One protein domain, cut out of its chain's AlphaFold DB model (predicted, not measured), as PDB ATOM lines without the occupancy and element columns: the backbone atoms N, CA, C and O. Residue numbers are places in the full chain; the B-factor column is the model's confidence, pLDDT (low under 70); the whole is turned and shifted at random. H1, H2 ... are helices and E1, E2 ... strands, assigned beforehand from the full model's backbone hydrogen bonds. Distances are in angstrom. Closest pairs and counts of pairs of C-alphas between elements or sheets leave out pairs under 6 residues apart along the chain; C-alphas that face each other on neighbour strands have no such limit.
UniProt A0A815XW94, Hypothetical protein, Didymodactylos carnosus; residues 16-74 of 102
ATOM      1  N   ALA A  16     184.022 239.319 216.787       88.00
ATOM      2  CA  ALA A  16     185.007 240.374 216.560       88.00
ATOM      3  C   ALA A  16     185.710 240.181 215.197       88.00
ATOM      4  O   ALA A  16     186.058 239.043 214.851       88.00
ATOM      5  N   PRO A  17     185.935 241.257 214.418       91.25
ATOM      6  CA  PRO A  17     186.612 241.166 213.127       91.25
ATOM      7  C   PRO A  17     188.043 240.651 213.295       91.25
ATOM      8  O   PRO A  17     188.645 240.827 214.350       91.25
ATOM      9  N   MET A  18     188.590 240.024 212.257       90.19
ATOM     10  CA  MET A  18     189.959 239.507 212.281       90.19
ATOM     11  C   MET A  18     190.973 240.653 212.381       90.19
ATOM     12  O   MET A  18     190.741 241.732 211.827       90.19
ATOM     13  N   LEU A  19     192.077 240.428 213.095       90.88
ATOM     14  CA  LEU A  19     193.156 241.402 213.222       90.88
ATOM     15  C   LEU A  19     193.732 241.758 211.833       90.88
ATOM     16  O   LEU A  19     194.153 240.855 211.108       90.88
ATOM     17  N   PRO A  20     193.782 243.047 211.451       88.06
ATOM     18  CA  PRO A  20     194.431 243.467 210.212       88.06
ATOM     19  C   PRO A  20     195.923 243.116 210.225       88.06
ATOM     20  O   PRO A  20     196.579 243.284 211.252       88.06
ATOM     21  N   GLY A  21     196.471 242.672 209.093       87.00
ATOM     22  CA  GLY A  21     197.893 242.329 208.989       87.00
ATOM     23  C   GLY A  21     198.240 240.877 209.361       87.00
ATOM     24  O   GLY A  21     199.411 240.499 209.345       87.00
ATOM     25  N   ILE A  22     197.256 240.062 209.767       88.38
ATOM     26  CA  ILE A  22     197.507 238.685 210.222       88.38
ATOM     27  C   ILE A  22     197.876 237.737 209.071       88.38
ATOM     28  O   ILE A  22     198.607 236.770 209.276       88.38
ATOM     29  N   GLU A  23     197.401 238.017 207.856       85.75
ATOM     30  CA  GLU A  23     197.674 237.197 206.671       85.75
ATOM     31  C   GLU A  23     199.153 237.291 206.276       85.75
ATOM     32  O   GLU A  23     199.762 236.310 205.858       85.75
ATOM     33  N   GLU A  24     199.764 238.449 206.497       85.25
ATOM     34  CA  GLU A  24     201.172 238.719 206.252       85.25
ATOM     35  C   GLU A  24     202.069 237.949 207.229       85.25
ATOM     36  O   GLU A  24     203.124 237.458 206.832       85.25
ATOM     37  N   ILE A  25     201.628 237.776 208.481       87.44
ATOM     38  CA  ILE A  25     202.333 236.975 209.500       87.44
ATOM     39  C   ILE A  25     202.283 235.482 209.152       87.44
ATOM     40  O   ILE A  25     203.231 234.746 209.425       87.44
ATOM     41  N   ALA A  26     201.193 235.025 208.529       87.94
ATOM     42  CA  ALA A  26     201.043 233.633 208.118       87.94
ATOM     43  C   ALA A  26     202.019 233.227 207.000       87.94
ATOM     44  O   ALA A  26     202.236 232.032 206.781       87.94
ATOM     45  N   CYS A  27     202.588 234.190 206.271       86.94
ATOM     46  CA  CYS A  27     203.334 233.948 205.045       86.94
ATOM     47  C   CYS A  27     204.853 233.875 205.242       86.94
ATOM     48  O   CYS A  27     205.451 234.556 206.071       86.94
ATOM     49  N   GLY A  28     205.501 233.062 204.402       84.00
ATOM     50  CA  GLY A  28     206.955 233.100 204.244       84.00
ATOM     51  C   GLY A  28     207.417 234.316 203.433       84.00
ATOM     52  O   GLY A  28     206.645 234.906 202.679       84.00
ATOM     53  N   PHE A  29     208.703 234.653 203.531       80.75
ATOM     54  CA  PHE A  29     209.285 235.842 202.898       80.75
ATOM     55  C   PHE A  29     210.485 235.504 201.995       80.75
ATOM     56  O   PHE A  29     211.399 234.795 202.422       80.75
ATOM     57  N   GLU A  30     210.517 236.022 200.757       79.00
ATOM     58  CA  GLU A  30     211.696 235.955 199.871       79.00
ATOM     59  C   GLU A  30     212.596 237.188 200.033       79.00
ATOM     60  O   GLU A  30     212.390 238.217 199.393       79.00
ATOM     61  N   ALA A  31     213.663 237.073 200.826       73.81
ATOM     62  CA  ALA A  31     214.564 238.202 201.092       73.81
ATOM     63  C   ALA A  31     215.374 238.693 199.878       73.81
ATOM     64  O   ALA A  31     215.920 239.792 199.910       73.81
ATOM     65  N   VAL A  32     215.473 237.891 198.814       73.19
ATOM     66  CA  VAL A  32     216.342 238.176 197.658       73.19
ATOM     67  C   VAL A  32     215.596 238.899 196.530       73.19
ATOM     68  O   VAL A  32     216.215 239.589 195.724       73.19
ATOM     69  N   LYS A  33     214.264 238.789 196.477       65.12
ATOM     70  CA  LYS A  33     213.430 239.488 195.492       65.12
ATOM     71  C   LYS A  33     212.702 240.632 196.174       65.12
ATOM     72  O   LYS A  33     211.608 240.453 196.703       65.12
ATOM     73  N   MET A  34     213.327 241.802 196.184       59.81
ATOM     74  CA  MET A  34     212.678 243.008 196.688       59.81
ATOM     75  C   MET A  34     211.679 243.544 195.667       59.81
ATOM     76  O   MET A  34     212.030 243.749 194.503       59.81
ATOM     77  N   GLN A  35     210.445 243.804 196.105       58.22
ATOM     78  CA  GLN A  35     209.517 244.604 195.317       58.22
ATOM     79  C   GLN A  35     209.979 246.062 195.357       58.22
ATOM     80  O   GLN A  35     210.163 246.656 196.422       58.22
ATOM     81  N   SER A  36     210.175 246.635 194.172       53.50
ATOM     82  CA  SER A  36     210.804 247.940 193.950       53.50
ATOM     83  C   SER A  36     210.073 249.127 194.586       53.50
ATOM     84  O   SER A  36     210.662 250.193 194.724       53.50
ATOM     85  N   THR A  37     208.810 248.966 194.978       56.34
ATOM     86  CA  THR A  37     207.955 250.049 195.482       56.34
ATOM     87  C   THR A  37     207.878 250.155 197.004       56.34
ATOM     88  O   THR A  37     207.570 251.234 197.499       56.34
ATOM     89  N   LEU A  38     208.151 249.086 197.760       55.62
ATOM     90  CA  LEU A  38     207.968 249.073 199.223       55.62
ATOM     91  C   LEU A  38     209.218 248.654 200.015       55.62
ATOM     92  O   LEU A  38     209.173 248.665 201.242       55.62
ATOM     93  N   ASN A  39     210.322 248.279 199.351       54.12
ATOM     94  CA  ASN A  39     211.494 247.652 199.992       54.12
ATOM     95  C   ASN A  39     211.134 246.437 200.872       54.12
ATOM     96  O   ASN A  39     211.879 246.048 201.769       54.12
ATOM     97  N   LEU A  40     209.981 245.830 200.600       55.66
ATOM     98  CA  LEU A  40     209.541 244.578 201.183       55.66
ATOM     99  C   LEU A  40     209.810 243.492 200.136       55.66
ATOM    100  O   LEU A  40     209.545 243.664 198.944       55.66
ATOM    101  N   GLY A  41     210.423 242.397 200.573       59.03
ATOM    102  CA  GLY A  41     210.540 241.185 199.767       59.03
ATOM    103  C   GLY A  41     209.173 240.592 199.437       59.03
ATOM    104  O   GLY A  41     208.164 240.918 200.061       59.03
ATOM    105  N   GLU A  42     209.139 239.741 198.420       68.00
ATOM    106  CA  GLU A  42     207.908 239.117 197.946       68.00
ATOM    107  C   GLU A  42     207.347 238.143 199.001       68.00
ATOM    108  O   GLU A  42     207.992 237.152 199.371       68.00
ATOM    109  N   THR A  43     206.148 238.444 199.504       67.56
ATOM    110  CA  THR A  43     205.383 237.565 200.391       67.56
ATOM    111  C   THR A  43     204.984 236.304 199.624       67.56
ATOM    112  O   THR A  43     204.384 236.384 198.553       67.56
ATOM    113  N   LYS A  44     205.349 235.129 200.144       71.38
ATOM    114  CA  LYS A  44     205.029 233.826 199.540       71.38
ATOM    115  C   LYS A  44     203.719 233.265 200.096       71.38
ATOM    116  O   LYS A  44     202.994 233.926 200.826       71.38
ATOM    117  N   HIS A  45     203.426 232.016 199.743       81.25
ATOM    118  CA  HIS A  45     202.294 231.260 200.267       81.25
ATOM    119  C   HIS A  45     202.269 231.204 201.808       81.25
ATOM    120  O   HIS A  45     203.337 231.180 202.437       81.25
ATOM    121  N   PRO A  46     201.066 231.127 202.406       84.56
ATOM    122  CA  PRO A  46     200.910 230.924 203.838       84.56
ATOM    123  C   PRO A  46     201.562 229.605 204.265       84.56
ATOM    124  O   PRO A  46     201.356 228.559 203.648       84.56
ATOM    125  N   LEU A  47     202.372 229.677 205.317       89.38
ATOM    126  CA  LEU A  47     203.029 228.546 205.971       89.38
ATOM    127  C   LEU A  47     202.263 228.088 207.216       89.38
ATOM    128  O   LEU A  47     202.370 226.927 207.609       89.38
ATOM    129  N   PHE A  48     201.493 228.994 207.819       89.81
ATOM    130  CA  PHE A  48     200.688 228.743 209.008       89.81
ATOM    131  C   PHE A  48     199.212 228.989 208.708       89.81
ATOM    132  O   PHE A  48     198.858 229.950 208.027       89.81
ATOM    133  N   ASP A  49     198.348 228.132 209.245       89.75
ATOM    134  CA  ASP A  49     196.912 228.378 209.253       89.75
ATOM    135  C   ASP A  49     196.553 229.203 210.493       89.75
ATOM    136  O   ASP A  49     196.494 228.685 211.607       89.75
ATOM    137  N   LEU A  50     196.339 230.504 210.287       90.00
ATOM    138  CA  LEU A  50     195.918 231.448 211.328       90.00
ATOM    139  C   LEU A  50     194.408 231.741 211.272       90.00
ATOM    140  O   LEU A  50     193.951 232.743 211.817       90.00
ATOM    141  N   SER A  51     193.617 230.891 210.605       87.00
ATOM    142  CA  SER A  51     192.165 231.084 210.477       87.00
ATOM    143  C   SER A  51     191.393 230.852 211.781       87.00
ATOM    144  O   SER A  51     190.244 231.290 211.904       87.00
ATOM    145  N   GLN A  52     192.012 230.186 212.761       87.12
ATOM    146  CA  GLN A  52     191.434 229.988 214.088       87.12
ATOM    147  C   GLN A  52     191.290 231.327 214.821       87.12
ATOM    148  O   GLN A  52     192.219 232.125 214.883       87.12
ATOM    149  N   ARG A  53     190.092 231.574 215.364       88.75
ATOM    150  CA  ARG A  53     189.709 232.807 216.075       88.75
ATOM    151  C   ARG A  53     189.405 232.497 217.533       88.75
ATOM    152  O   ARG A  53     188.282 232.690 217.998       88.75
ATOM    153  N   ASP A  54     190.380 231.911 218.206       90.94
ATOM    154  CA  ASP A  54     190.285 231.447 219.587       90.94
ATOM    155  C   ASP A  54     190.686 232.517 220.613       90.94
ATOM    156  O   ASP A  54     190.353 232.381 221.791       90.94
ATOM    157  N   GLU A  55     191.294 233.623 220.172       91.50
ATOM    158  CA  GLU A  55     191.625 234.763 221.026       91.50
ATOM    159  C   GLU A  55     191.006 236.081 220.546       91.50
ATOM    160  O   GLU A  55     190.709 236.289 219.366       91.50
ATOM    161  N   THR A  56     190.837 237.015 221.486       92.44
ATOM    162  CA  THR A  56     190.425 238.392 221.197       92.44
ATOM    163  C   THR A  56     191.348 239.389 221.871       92.44
ATOM    164  O   THR A  56     191.670 239.237 223.049       92.44
ATOM    165  N   TYR A  57     191.692 240.458 221.162       90.31
ATOM    166  CA  TYR A  57     192.542 241.530 221.662       90.31
ATOM    167  C   TYR A  57     191.877 242.889 221.452       90.31
ATOM    168  O   TYR A  57     191.278 243.142 220.408       90.31
ATOM    169  N   THR A  58     191.976 243.778 222.442       90.81
ATOM    170  CA  THR A  58     191.379 245.121 222.382       90.81
ATOM    171  C   THR A  58     192.461 246.190 222.365       90.81
ATOM    172  O   THR A  58     193.160 246.383 223.357       90.81
ATOM    173  N   PHE A  59     192.550 246.933 221.261       86.31
ATOM    174  CA  PHE A  59     193.408 248.112 221.143       86.31
ATOM    175  C   PHE A  59     192.651 249.360 221.583       86.31
ATOM    176  O   PHE A  59     191.444 249.484 221.362       86.31
ATOM    177  N   SER A  60     193.371 250.305 222.186       84.06
ATOM    178  CA  SER A  60     192.830 251.612 222.564       84.06
ATOM    179  C   SER A  60     193.597 252.718 221.842       84.06
ATOM    180  O   SER A  60     194.773 252.937 222.117       84.06
ATOM    181  N   VAL A  61     192.927 253.438 220.938       73.88
ATOM    182  CA  VAL A  61     193.486 254.603 220.234       73.88
ATOM    183  C   VAL A  61     192.750 255.849 220.726       73.88
ATOM    184  O   VAL A  61     191.630 256.149 220.313       73.88
ATOM    185  N   GLY A  62     193.361 256.566 221.671       76.81
ATOM    186  CA  GLY A  62     192.704 257.683 222.355       76.81
ATOM    187  C   GLY A  62     191.503 257.209 223.180       76.81
ATOM    188  O   GLY A  62     191.658 256.389 224.082       76.81
ATOM    189  N   SER A  63     190.308 257.727 222.882       82.94
ATOM    190  CA  SER A  63     189.044 257.305 223.507       82.94
ATOM    191  C   SER A  63     188.356 256.140 222.786       82.94
ATOM    192  O   SER A  63     187.395 255.582 223.316       82.94
ATOM    193  N   GLN A  64     188.828 255.761 221.594       84.69
ATOM    194  CA  GLN A  64     188.259 254.658 220.829       84.69
ATOM    195  C   GLN A  64     188.867 253.333 221.283       84.69
ATOM    196  O   GLN A  64     190.086 253.204 221.409       84.69
ATOM    197  N   LYS A  65     188.007 252.340 221.513       89.44
ATOM    198  CA  LYS A  65     188.401 250.954 221.774       89.44
ATOM    199  C   LYS A  65     187.924 250.094 220.620       89.44
ATOM    200  O   LYS A  65     186.749 250.161 220.269       89.44
ATOM    201  N   GLN A  66     188.819 249.289 220.068       91.06
ATOM    202  CA  GLN A  66     188.497 248.364 218.992       91.06
ATOM    203  C   GLN A  66     188.999 246.970 219.353       91.06
ATOM    204  O   GLN A  66     190.176 246.783 219.662       91.06
ATOM    205  N   THR A  67     188.090 246.000 219.311       93.00
ATOM    206  CA  THR A  67     188.386 244.590 219.571       93.00
ATOM    207  C   THR A  67     188.517 243.841 218.252       93.00
ATOM    208  O   THR A  67     187.702 244.031 217.346       93.00
ATOM    209  N   TYR A  68     189.529 242.984 218.170       93.00
ATOM    210  CA  TYR A  68     189.780 242.081 217.052       93.00
ATOM    211  C   TYR A  68     189.922 240.646 217.549       93.00
ATOM    212  O   TYR A  68     190.284 240.425 218.705       93.00
ATOM    213  N   SER A  69     189.645 239.683 216.678       93.62
ATOM    214  CA  SER A  69     189.949 238.269 216.878       93.62
ATOM    215  C   SER A  69     191.280 237.891 216.227       93.62
ATOM    216  O   SER A  69     191.668 238.458 215.202       93.62
ATOM    217  N   THR A  70     191.984 236.941 216.834       92.75
ATOM    218  CA  THR A  70     193.268 236.411 216.363       92.75
ATOM    219  C   THR A  70     193.399 234.933 216.737       92.75
ATOM    220  O   THR A  70     192.608 234.422 217.534       92.75
ATOM    221  N   SER A  71     194.393 234.263 216.157       92.44
ATOM    222  CA  SER A  71     194.821 232.931 216.584       92.44
ATOM    223  C   SER A  71     195.712 233.028 217.825       92.44
ATOM    224  O   SER A  71     196.560 233.922 217.891       92.44
ATOM    225  N   SER A  72     195.593 232.070 218.749       91.00
ATOM    226  CA  SER A  72     196.488 231.894 219.912       91.00
ATOM    227  C   SER A  72     197.968 231.693 219.559       91.00
ATOM    228  O   SER A  72     198.844 231.795 220.419       91.00
ATOM    229  N   LEU A  73     198.281 231.445 218.285       91.06
ATOM    230  CA  LEU A  73     199.654 231.386 217.778       91.06
ATOM    231  C   LEU A  73     200.296 232.774 217.598       91.06
ATOM    232  O   LEU A  73     201.504 232.862 217.371       91.06
ATOM    233  N   VAL A  74     199.513 233.856 217.675       90.50
ATOM    234  CA  VAL A  74     199.968 235.228 217.418       90.50
ATOM    235  C   VAL A  74     200.060 236.013 218.722       90.50
ATOM    236  O   VAL A  74     199.056 236.339 219.347       90.50
TER     237      VAL A  74
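What this domain is: This is residues 16 to 74 of the 102 residues of the protein "Hypothetical protein" of Didymodactylos carnosus (UniProt A0A815XW94). Look for two separate strand hairpins, E3 with E4 and E1 with E2, at opposite ends of a loose arch, bridged by residues 47 to 54, with the short helix H1 between them. The printed part has 59 residues, with one named helix and four named strands in the order H1, E1, E2, E3, E4; both sheets are antiparallel, the class mostly strand. The radius of gyration of the C-alphas is 14.4 A; the spans, 40 by 27 by 13 A, are only just flat.

Where its parts are: Find C-alpha 55 at (191.625, 234.763, 221.026); there E3, residues 55 to 61, begins its 19.9 A. E4, residues 64 to 70, runs 19.4 A to (193.268, 236.411, 216.363). E1, residues 27 to 34, bends by 82 degrees at residue 31; E2 is residues 41 to 46, H1 residues 22 to 25.

How they stand to each other: In hairpin E3 and E4, find N 57 and O 68 within hydrogen-bond range, 2.8 A. In hairpin E1 and E2, find N 44 and O 28, 2.9 A. E2 and E3 are apart. The closest C-alphas of H1 and E2, Glu 24 and Thr 43, are 7.3 A apart. H1 is too short for an O i to N i+4 pair; its one O i to N i+3 pair is within range.

The domain as a whole: The farthest C-alphas, Val 32 and Ser 63, are 42.2 A apart. Residues 60 to 65 stand free. The printed part has no cut and no long link; residues 33 to 43 have pLDDT under 70.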